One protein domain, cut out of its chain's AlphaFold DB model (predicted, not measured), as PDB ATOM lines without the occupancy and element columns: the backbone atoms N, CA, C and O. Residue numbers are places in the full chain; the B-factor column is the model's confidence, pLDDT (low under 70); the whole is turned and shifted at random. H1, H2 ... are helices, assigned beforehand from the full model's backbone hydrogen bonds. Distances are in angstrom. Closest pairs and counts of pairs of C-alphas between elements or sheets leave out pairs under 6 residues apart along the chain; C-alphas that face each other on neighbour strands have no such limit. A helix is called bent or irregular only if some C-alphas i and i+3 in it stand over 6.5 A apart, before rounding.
ATOM      1  N   ALA A 198      96.698  39.904  -2.296       66.25
ATOM      2  CA  ALA A 198      97.621  40.479  -1.332       66.25
ATOM      3  C   ALA A 198      98.548  41.591  -1.831       66.25
ATOM      4  O   ALA A 198      98.675  42.635  -1.195       66.25
ATOM      5  N   GLU A 199      99.206  41.365  -2.970       71.62
ATOM      6  CA  GLU A 199     100.226  42.262  -3.525       71.62
ATOM      7  C   GLU A 199      99.633  43.611  -3.950       71.62
ATOM      8  O   GLU A 199     100.356  44.588  -4.141       71.62
ATOM      9  N   ARG A 200      98.305  43.661  -4.113       74.69
ATOM     10  CA  ARG A 200      97.558  44.841  -4.554       74.69
ATOM     11  C   ARG A 200      97.085  45.720  -3.399       74.69
ATOM     12  O   ARG A 200      96.593  46.816  -3.663       74.69
ATOM     13  N   ASP A 201      97.199  45.265  -2.150       70.56
ATOM     14  CA  ASP A 201      96.846  46.087  -0.995       70.56
ATOM     15  C   ASP A 201      97.998  47.039  -0.635       70.56
ATOM     16  O   ASP A 201      99.173  46.679  -0.649       70.56
ATOM     17  N   SER A 202      97.663  48.294  -0.342       70.50
ATOM     18  CA  SER A 202      98.639  49.386  -0.250       70.50
ATOM     19  C   SER A 202      99.098  49.693   1.174       70.50
ATOM     20  O   SER A 202     100.131  50.344   1.354       70.50
ATOM     21  N   THR A 203      98.373  49.248   2.206       90.31
ATOM     22  CA  THR A 203      98.708  49.613   3.591       90.31
ATOM     23  C   THR A 203      99.522  48.530   4.295       90.31
ATOM     24  O   THR A 203      99.219  47.343   4.214       90.31
ATOM     25  N   VAL A 204     100.547  48.945   5.052       91.38
ATOM     26  CA  VAL A 204     101.397  48.039   5.854       91.38
ATOM     27  C   VAL A 204     100.553  47.185   6.811       91.38
ATOM     28  O   VAL A 204     100.875  46.031   7.072       91.38
ATOM     29  N   GLN A 205      99.469  47.758   7.340       92.75
ATOM     30  CA  GLN A 205      98.555  47.103   8.272       92.75
ATOM     31  C   GLN A 205      97.799  45.946   7.622       92.75
ATOM     32  O   GLN A 205      97.726  44.871   8.215       92.75
ATOM     33  N   ASN A 206      97.282  46.141   6.407       89.56
ATOM     34  CA  ASN A 206      96.583  45.079   5.691       89.56
ATOM     35  C   ASN A 206      97.548  43.958   5.298       89.56
ATOM     36  O   ASN A 206      97.231  42.787   5.494       89.56
ATOM     37  N   VAL A 207      98.759  44.314   4.850       90.88
ATOM     38  CA  VAL A 207      99.818  43.335   4.566       90.88
ATOM     39  C   VAL A 207     100.157  42.518   5.818       90.88
ATOM     40  O   VAL A 207     100.213  41.294   5.741       90.88
ATOM     41  N   ALA A 208     100.316  43.160   6.982       93.56
ATOM     42  CA  ALA A 208     100.584  42.466   8.245       93.56
ATOM     43  C   ALA A 208      99.460  41.486   8.625       93.56
ATOM     44  O   ALA A 208      99.732  40.323   8.913       93.56
ATOM     45  N   LEU A 209      98.201  41.939   8.593       91.44
ATOM     46  CA  LEU A 209      97.037  41.115   8.934       91.44
ATOM     47  C   LEU A 209      96.921  39.891   8.021       91.44
ATOM     48  O   LEU A 209      96.614  38.786   8.458       91.44
ATOM     49  N   MET A 210      97.176  40.088   6.738       89.75
ATOM     50  CA  MET A 210      97.095  39.026   5.757       89.75
ATOM     51  C   MET A 210      98.248  38.031   5.877       89.75
ATOM     52  O   MET A 210      97.990  36.835   5.814       89.75
ATOM     53  N   LEU A 211      99.479  38.490   6.117       92.75
ATOM     54  CA  LEU A 211     100.604  37.609   6.437       92.75
ATOM     55  C   LEU A 211     100.287  36.733   7.658       92.75
ATOM     56  O   LEU A 211     100.491  35.520   7.610       92.75
ATOM     57  N   ILE A 212      99.712  37.325   8.712       93.06
ATOM     58  CA  ILE A 212      99.235  36.598   9.901       93.06
ATOM     59  C   ILE A 212      98.193  35.546   9.508       93.06
ATOM     60  O   ILE A 212      98.317  34.387   9.897       93.06
ATOM     61  N   ASN A 213      97.207  35.899   8.681       89.38
ATOM     62  CA  ASN A 213      96.188  34.950   8.226       89.38
ATOM     63  C   ASN A 213      96.771  33.818   7.365       89.38
ATOM     64  O   ASN A 213      96.413  32.659   7.565       89.38
ATOM     65  N   MET A 214      97.695  34.121   6.447       91.31
ATOM     66  CA  MET A 214      98.435  33.121   5.664       91.31
ATOM     67  C   MET A 214      99.149  32.149   6.588       91.31
ATOM     68  O   MET A 214      98.986  30.934   6.457       91.31
ATOM     69  N   LYS A 215      99.871  32.672   7.577       93.25
ATOM     70  CA  LYS A 215     100.603  31.829   8.508       93.25
ATOM     71  C   LYS A 215      99.674  30.987   9.376       93.25
ATOM     72  O   LYS A 215      99.899  29.783   9.481       93.25
ATOM     73  N   HIS A 216      98.601  31.567   9.905       91.31
ATOM     74  CA  HIS A 216      97.579  30.839  10.657       91.31
ATOM     75  C   HIS A 216      97.027  29.654   9.850       91.31
ATOM     76  O   HIS A 216      96.973  28.527  10.340       91.31
ATOM     77  N   ILE A 217      96.683  29.876   8.577       88.94
ATOM     78  CA  ILE A 217      96.211  28.809   7.683       88.94
ATOM     79  C   ILE A 217      97.298  27.749   7.488       88.94
ATOM     80  O   ILE A 217      97.006  26.562   7.611       88.94
ATOM     81  N   SER A 218      98.550  28.152   7.253       91.12
ATOM     82  CA  SER A 218      99.674  27.221   7.067       91.12
ATOM     83  C   SER A 218      99.888  26.288   8.265       91.12
ATOM     84  O   SER A 218     100.178  25.106   8.083       91.12
ATOM     85  N   MET A 219      99.685  26.791   9.489       90.75
ATOM     86  CA  MET A 219      99.825  26.015  10.726       90.75
ATOM     87  C   MET A 219      98.706  24.982  10.884       90.75
ATOM     88  O   MET A 219      98.916  23.918  11.464       90.75
ATOM     89  N   HIS A 220      97.525  25.268  10.336       90.12
ATOM     90  CA  HIS A 220      96.372  24.376  10.389       90.12
ATOM     91  C   HIS A 220      96.160  23.552   9.113       90.12
ATOM     92  O   HIS A 220      95.265  22.709   9.089       90.12
ATOM     93  N   MET A 221      96.986  23.741   8.080       89.19
ATOM     94  CA  MET A 221      96.936  23.007   6.812       89.19
ATOM     95  C   MET A 221      98.307  22.444   6.442       89.19
ATOM     96  O   MET A 221      98.970  22.967   5.541       89.19
ATOM     97  N   PRO A 222      98.744  21.349   7.090       87.19
ATOM     98  CA  PRO A 222     100.090  20.810   6.904       87.19
ATOM     99  C   PRO A 222     100.442  20.532   5.437       87.19
ATOM    100  O   PRO A 222     101.545  20.848   5.004       87.19
ATOM    101  N   SER A 223      99.484  20.033   4.647       85.12
ATOM    102  CA  SER A 223      99.671  19.739   3.218       85.12
ATOM    103  C   SER A 223      99.971  20.971   2.356       85.12
ATOM    104  O   SER A 223     100.440  20.822   1.231       85.12
ATOM    105  N   PHE A 224      99.701  22.176   2.866       86.38
ATOM    106  CA  PHE A 224      99.970  23.450   2.199       86.38
ATOM    107  C   PHE A 224     101.029  24.294   2.923       86.38
ATOM    108  O   PHE A 224     101.381  25.354   2.409       86.38
ATOM    109  N   LYS A 225     101.562  23.845   4.077       89.88
ATOM    110  CA  LYS A 225     102.489  24.630   4.916       89.88
ATOM    111  C   LYS A 225     103.669  25.164   4.105       89.88
ATOM    112  O   LYS A 225     103.912  26.364   4.119       89.88
ATOM    113  N   THR A 226     104.347  24.295   3.355       89.25
ATOM    114  CA  THR A 226     105.510  24.671   2.534       89.25
ATOM    115  C   THR A 226     105.147  25.710   1.478       89.25
ATOM    116  O   THR A 226     105.751  26.775   1.445       89.25
ATOM    117  N   LYS A 227     104.100  25.454   0.685       88.56
ATOM    118  CA  LYS A 227     103.668  26.355  -0.393       88.56
ATOM    119  C   LYS A 227     103.215  27.721   0.132       88.56
ATOM    120  O   LYS A 227     103.501  28.748  -0.469       88.56
ATOM    121  N   ILE A 228     102.496  27.755   1.255       89.44
ATOM    122  CA  ILE A 228     102.080  29.019   1.876       89.44
ATOM    123  C   ILE A 228     103.295  29.765   2.436       89.44
ATOM    124  O   ILE A 228     103.364  30.981   2.287       89.44
ATOM    125  N   ASN A 229     104.254  29.063   3.046       91.94
ATOM    126  CA  ASN A 229     105.482  29.685   3.534       91.94
ATOM    127  C   ASN A 229     106.293  30.317   2.390       91.94
ATOM    128  O   ASN A 229     106.731  31.454   2.534       91.94
ATOM    129  N   GLU A 230     106.417  29.632   1.250       91.62
ATOM    130  CA  GLU A 230     107.054  30.176   0.041       91.62
ATOM    131  C   GLU A 230     106.358  31.463  -0.430       91.62
ATOM    132  O   GLU A 230     107.017  32.469  -0.683       91.62
ATOM    133  N   LEU A 231     105.021  31.483  -0.453       90.12
ATOM    134  CA  LEU A 231     104.243  32.677  -0.811       90.12
ATOM    135  C   LEU A 231     104.416  33.826   0.197       90.12
ATOM    136  O   LEU A 231     104.439  34.995  -0.191       90.12
ATOM    137  N   ILE A 232     104.545  33.515   1.492       93.00
ATOM    138  CA  ILE A 232     104.881  34.511   2.518       93.00
ATOM    139  C   ILE A 232     106.266  35.111   2.234       93.00
ATOM    140  O   ILE A 232     106.410  36.334   2.275       93.00
ATOM    141  N   ASP A 233     107.267  34.285   1.919       92.75
ATOM    142  CA  ASP A 233     108.620  34.753   1.592       92.75
ATOM    143  C   ASP A 233     108.637  35.622   0.328       92.75
ATOM    144  O   ASP A 233     109.265  36.683   0.319       92.75
ATOM    145  N   GLU A 234     107.918  35.224  -0.724       90.62
ATOM    146  CA  GLU A 234     107.758  36.016  -1.948       90.62
ATOM    147  C   GLU A 234     107.159  37.393  -1.651       90.62
ATOM    148  O   GLU A 234     107.715  38.413  -2.069       90.62
ATOM    149  N   LEU A 235     106.077  37.447  -0.868       90.44
ATOM    150  CA  LEU A 235     105.415  38.699  -0.516       90.44
ATOM    151  C   LEU A 235     106.298  39.592   0.365       90.44
ATOM    152  O   LEU A 235     106.369  40.805   0.150       90.44
ATOM    153  N   LEU A 236     106.991  39.014   1.349       91.69
ATOM    154  CA  LEU A 236     107.930  39.747   2.198       91.69
ATOM    155  C   LEU A 236     109.086  40.326   1.375       91.69
ATOM    156  O   LEU A 236     109.439  41.491   1.564       91.69
ATOM    157  N   ASN A 237     109.632  39.555   0.433       89.75
ATOM    158  CA  ASN A 237     110.688  40.006  -0.471       89.75
ATOM    159  C   ASN A 237     110.196  41.084  -1.439       89.75
ATOM    160  O   ASN A 237     110.875  42.096  -1.628       89.75
ATOM    161  N   TYR A 238     109.000  40.921  -2.009       87.75
ATOM    162  CA  TYR A 238     108.348  41.950  -2.815       87.75
ATOM    163  C   TYR A 238     108.218  43.252  -2.019       87.75
ATOM    164  O   TYR A 238     108.651  44.306  -2.482       87.75
ATOM    165  N   TYR A 239     107.717  43.187  -0.784       86.81
ATOM    166  CA  TYR A 239     107.536  44.369   0.056       86.81
ATOM    167  C   TYR A 239     108.866  45.008   0.482       86.81
ATOM    168  O   TYR A 239     108.979  46.239   0.498       86.81
ATOM    169  N   LYS A 240     109.889  44.191   0.775       86.88
ATOM    170  CA  LYS A 240     111.266  44.634   1.059       86.88
ATOM    171  C   LYS A 240     111.845  45.412  -0.128       86.88
ATOM    172  O   LYS A 240     112.406  46.485   0.074       86.88
ATOM    173  N   ASN A 241     111.654  44.914  -1.351       86.19
ATOM    174  CA  ASN A 241     112.246  45.485  -2.563       86.19
ATOM    175  C   ASN A 241     111.459  46.678  -3.126       86.19
ATOM    176  O   ASN A 241     112.045  47.699  -3.472       86.19
ATOM    177  N   VAL A 242     110.129  46.583  -3.216       80.75
ATOM    178  CA  VAL A 242     109.289  47.610  -3.860       80.75
ATOM    179  C   VAL A 242     109.196  48.878  -3.033       80.75
ATOM    180  O   VAL A 242     109.134  49.975  -3.587       80.75
ATOM    181  N   THR A 243     109.194  48.765  -1.705       66.94
ATOM    182  CA  THR A 243     108.994  49.957  -0.885       66.94
ATOM    183  C   THR A 243     110.205  50.888  -0.889       66.94
ATOM    184  O   THR A 243     110.018  52.047  -0.527       66.94
ATOM    185  N   ASN A 244     111.415  50.435  -1.284       64.44
ATOM    186  CA  ASN A 244     112.707  51.161  -1.211       64.44
ATOM    187  C   ASN A 244     112.952  51.904   0.123       64.44
ATOM    188  O   ASN A 244     113.872  52.708   0.270       64.44
ATOM    189  N   ASN A 245     112.108  51.645   1.113       70.62
ATOM    190  CA  ASN A 245     111.948  52.423   2.312       70.62
ATOM    191  C   ASN A 245     112.026  51.428   3.453       70.62
ATOM    192  O   ASN A 245     111.026  50.848   3.884       70.62
ATOM    193  N   ASN A 246     113.246  51.264   3.958       76.12
ATOM    194  CA  ASN A 246     113.541  50.442   5.124       76.12
ATOM    195  C   ASN A 246     112.618  50.762   6.312       76.12
ATOM    196  O   ASN A 246     112.382  49.889   7.149       76.12
ATOM    197  N   MET A 247     112.055  51.976   6.392       79.69
ATOM    198  CA  MET A 247     111.085  52.346   7.423       79.69
ATOM    199  C   MET A 247     109.760  51.581   7.276       79.69
ATOM    200  O   MET A 247     109.205  51.149   8.284       79.69
ATOM    201  N   THR A 248     109.274  51.347   6.054       85.19
ATOM    202  CA  THR A 248     108.015  50.631   5.794       85.19
ATOM    203  C   THR A 248     108.128  49.153   6.166       85.19
ATOM    204  O   THR A 248     107.281  48.638   6.893       85.19
ATOM    205  N   PHE A 249     109.216  48.486   5.764       88.50
ATOM    206  CA  PHE A 249     109.474  47.092   6.147       88.50
ATOM    207  C   PHE A 249     109.740  46.947   7.657       88.50
ATOM    208  O   PHE A 249     109.277  46.008   8.299       88.50
ATOM    209  N   THR A 250     110.411  47.925   8.278       85.44
ATOM    210  CA  THR A 250     110.585  47.951   9.744       85.44
ATOM    211  C   THR A 250     109.246  48.115  10.468       85.44
ATOM    212  O   THR A 250     108.996  47.445  11.472       85.44
ATOM    213  N   LYS A 251     108.358  48.969   9.944       90.56
ATOM    214  CA  LYS A 251     106.996  49.134  10.460       90.56
ATOM    215  C   LYS A 251     106.185  47.846  10.316       90.56
ATOM    216  O   LYS A 251     105.472  47.503  11.253       90.56
ATOM    217  N   LEU A 252     106.338  47.115   9.208       92.56
ATOM    218  CA  LEU A 252     105.735  45.792   9.028       92.56
ATOM    219  C   LEU A 252     106.196  44.822  10.120       92.56
ATOM    220  O   LEU A 252     105.361  44.253  10.815       92.56
ATOM    221  N   GLY A 253     107.508  44.713  10.343       90.56
ATOM    222  CA  GLY A 253     108.057  43.890  11.426       90.56
ATOM    223  C   GLY A 253     107.544  44.299  12.811       90.56
ATOM    224  O   GLY A 253     107.243  43.444  13.634       90.56
ATOM    225  N   THR A 254     107.363  45.600  13.065       88.81
ATOM    226  CA  THR A 254     106.785  46.084  14.334       88.81
ATOM    227  C   THR A 254     105.323  45.672  14.490       88.81
ATOM    228  O   THR A 254     104.939  45.241  15.571       88.81
ATOM    229  N   LEU A 255     104.517  45.776  13.430       93.75
ATOM    230  CA  LEU A 255     103.112  45.363  13.452       93.75
ATOM    231  C   LEU A 255     102.972  43.852  13.659       93.75
ATOM    232  O   LEU A 255     102.182  43.432  14.497       93.75
ATOM    233  N   LEU A 256     103.782  43.051  12.963       94.62
ATOM    234  CA  LEU A 256     103.845  41.603  13.176       94.62
ATOM    235  C   LEU A 256     104.271  41.274  14.614       94.62
ATOM    236  O   LEU A 256     103.670  40.428  15.259       94.62
ATOM    237  N   ASN A 257     105.241  41.999  15.175       88.88
ATOM    238  CA  ASN A 257     105.671  41.798  16.560       88.88
ATOM    239  C   ASN A 257     104.640  42.259  17.611       88.88
ATOM    240  O   ASN A 257     104.761  41.904  18.782       88.88
ATOM    241  N   GLN A 258     103.654  43.070  17.227       91.56
ATOM    242  CA  GLN A 258     102.550  43.493  18.094       91.56
ATOM    243  C   GLN A 258     101.351  42.540  18.039       91.56
ATOM    244  O   GLN A 258     100.400  42.724  18.804       91.56
ATOM    245  N   ASP A 259     101.383  41.539  17.156       93.44
ATOM    246  CA  ASP A 259     100.351  40.517  17.094       93.44
ATOM    247  C   ASP A 259     100.248  39.768  18.431       93.44
ATOM    248  O   ASP A 259     101.248  39.354  19.021       93.44
ATOM    249  N   LYS A 260      99.017  39.609  18.921       90.88
ATOM    250  CA  LYS A 260      98.744  38.973  20.215       90.88
ATOM    251  C   LYS A 260      98.658  37.455  20.117       90.88
ATOM    252  O   LYS A 260      98.782  36.807  21.150       90.88
ATOM    253  N   THR A 261      98.445  36.920  18.914       87.94
ATOM    254  CA  THR A 261      98.323  35.473  18.668       87.94
ATOM    255  C   THR A 261      99.676  34.772  18.538       87.94
ATOM    256  O   THR A 261      99.747  33.586  18.260       87.94
ATOM    257  N   GLY A 262     100.796  35.493  18.648       87.81
ATOM    258  CA  GLY A 262     102.124  34.899  18.473       87.81
ATOM    259  C   GLY A 262     102.507  34.612  17.015       87.81
ATOM    260  O   GLY A 262     103.690  34.434  16.734       87.81
ATOM    261  N   ILE A 263     101.541  34.593  16.094       92.62
ATOM    262  CA  ILE A 263     101.713  34.220  14.686       92.62
ATOM    263  C   ILE A 263     102.569  35.242  13.947       92.62
ATOM    264  O   ILE A 263     103.421  34.876  13.135       92.62
ATOM    265  N   GLY A 264     102.381  36.530  14.242       94.00
ATOM    266  CA  GLY A 264     103.218  37.585  13.680       94.00
ATOM    267  C   GLY A 264     104.700  37.398  14.023       94.00
ATOM    268  O   GLY A 264     105.568  37.575  13.169       94.00
ATOM    269  N   GLN A 265     105.005  36.964  15.243       88.62
ATOM    270  CA  GLN A 265     106.369  36.676  15.676       88.62
ATOM    271  C   GLN A 265     106.909  35.381  15.050       88.62
ATOM    272  O   GLN A 265     108.077  35.361  14.662       88.62
ATOM    273  N   THR A 266     106.064  34.363  14.847       89.25
ATOM    274  CA  THR A 266     106.405  33.170  14.051       89.25
ATOM    275  C   THR A 266     106.856  33.547  12.643       89.25
ATOM    276  O   THR A 266     107.829  33.004  12.122       89.25
ATOM    277  N   ILE A 267     106.173  34.515  12.020       92.88
ATOM    278  CA  ILE A 267     106.550  35.001  10.689       92.88
ATOM    279  C   ILE A 267     107.947  35.634  10.732       92.88
ATOM    280  O   ILE A 267     108.784  35.351   9.881       92.88
ATOM    281  N   ILE A 268     108.225  36.457  11.746       89.44
ATOM    282  CA  ILE A 268     109.533  37.108  11.911       89.44
ATOM    283  C   ILE A 268     110.658  36.080  12.102       89.44
ATOM    284  O   ILE A 268     111.761  36.292  11.600       89.44
ATOM    285  N   SER A 269     110.409  34.986  12.826       82.25
ATOM    286  CA  SER A 269     111.435  33.973  13.084       82.25
ATOM    287  C   SER A 269     111.674  33.031  11.917       82.25
ATOM    288  O   SER A 269     112.826  32.710  11.643       82.25
ATOM    289  N   GLU A 270     110.620  32.567  11.246       87.44
ATOM    290  CA  GLU A 270     110.748  31.525  10.221       87.44
ATOM    291  C   GLU A 270     111.178  32.076   8.858       87.44
ATOM    292  O   GLU A 270     111.843  31.370   8.102       87.44
ATOM    293  N   HIS A 271     110.837  33.328   8.543       89.75
ATOM    294  CA  HIS A 271     110.979  33.851   7.186       89.75
ATOM    295  C   HIS A 271     112.269  34.652   6.981       89.75
ATOM    296  O   HIS A 271     112.625  35.555   7.749       89.75
TER     297      HIS A 271
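This is residues 198 to 271 of the 447 residues of the protein "Hypothetical protein" of Rotaria sp. Silwood2 (UniProt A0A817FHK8). Two helices, H1 and H2, form a helical hairpin that opens away from its link, and two shorter helices pack on H1. H3 folds back from the far end of H2 to H1, and H4 crosses H1 near its middle. The printed part has 74 residues, with four named helices in the order H1, H2, H3, H4 and no named strand; the class is all helix. It is compact, with a radius of gyration of the C-alphas of 11.5 A and spans of 34 by 23 by 20 A.

H1, residues 204 to 220, begins at C-alpha 204 (101.397, 48.039, 5.854) and is 24.6 A long. H2, residues 222 to 242, measures 30.3 A and is irregular: C-alphas 223 and 226 are 7.7 A apart. H3, residues 246 to 257, measures 16.4 A. H4, residues 263 to 270, measures 10.4 A and ends at C-alpha 270 (110.748, 31.525, 10.221).

H1 touches H2, with residues 224 to 232 of H2 alone, at a shallow tilt of 18 degrees, opposite ways; the closest C-alphas, of Ser 218 and Lys 225, are 4.4 A apart. H1 touches H3 at a steep tilt of 46 degrees, closest at the C-alphas of Val 204 and Leu 252, 5.8 A. H1 and H4 touch about perpendicular at 80 degrees, closest at the C-alphas of Ile 212 and Gly 264, 5.6 A. H3 touches H4 with residues 253 to 257 alone, at a steep tilt of 60 degrees; the C-alphas of Leu 256 and Gly 264 are closest, 4.1 A. H2 and H3 touch only at the corner, and only just, with 3 pairs of C-alphas within 8 A, closest at Lys 240 and Phe 249, 5.9 A. H2 and H4 are near each other. Every O i to N i+4 pair is within hydrogen-bond range in H1, H3 and H4, and 15 of 17 are in H2.

The C-alphas farthest apart are those of Ser 223 and Asn 245, 34.9 A. The printed part has no cut, and its three links between helices are tight. Residues 242 to 247 stand free. The mean pLDDT of the printed part is 87.4, with residue 198 and residues 243 to 244 under 70.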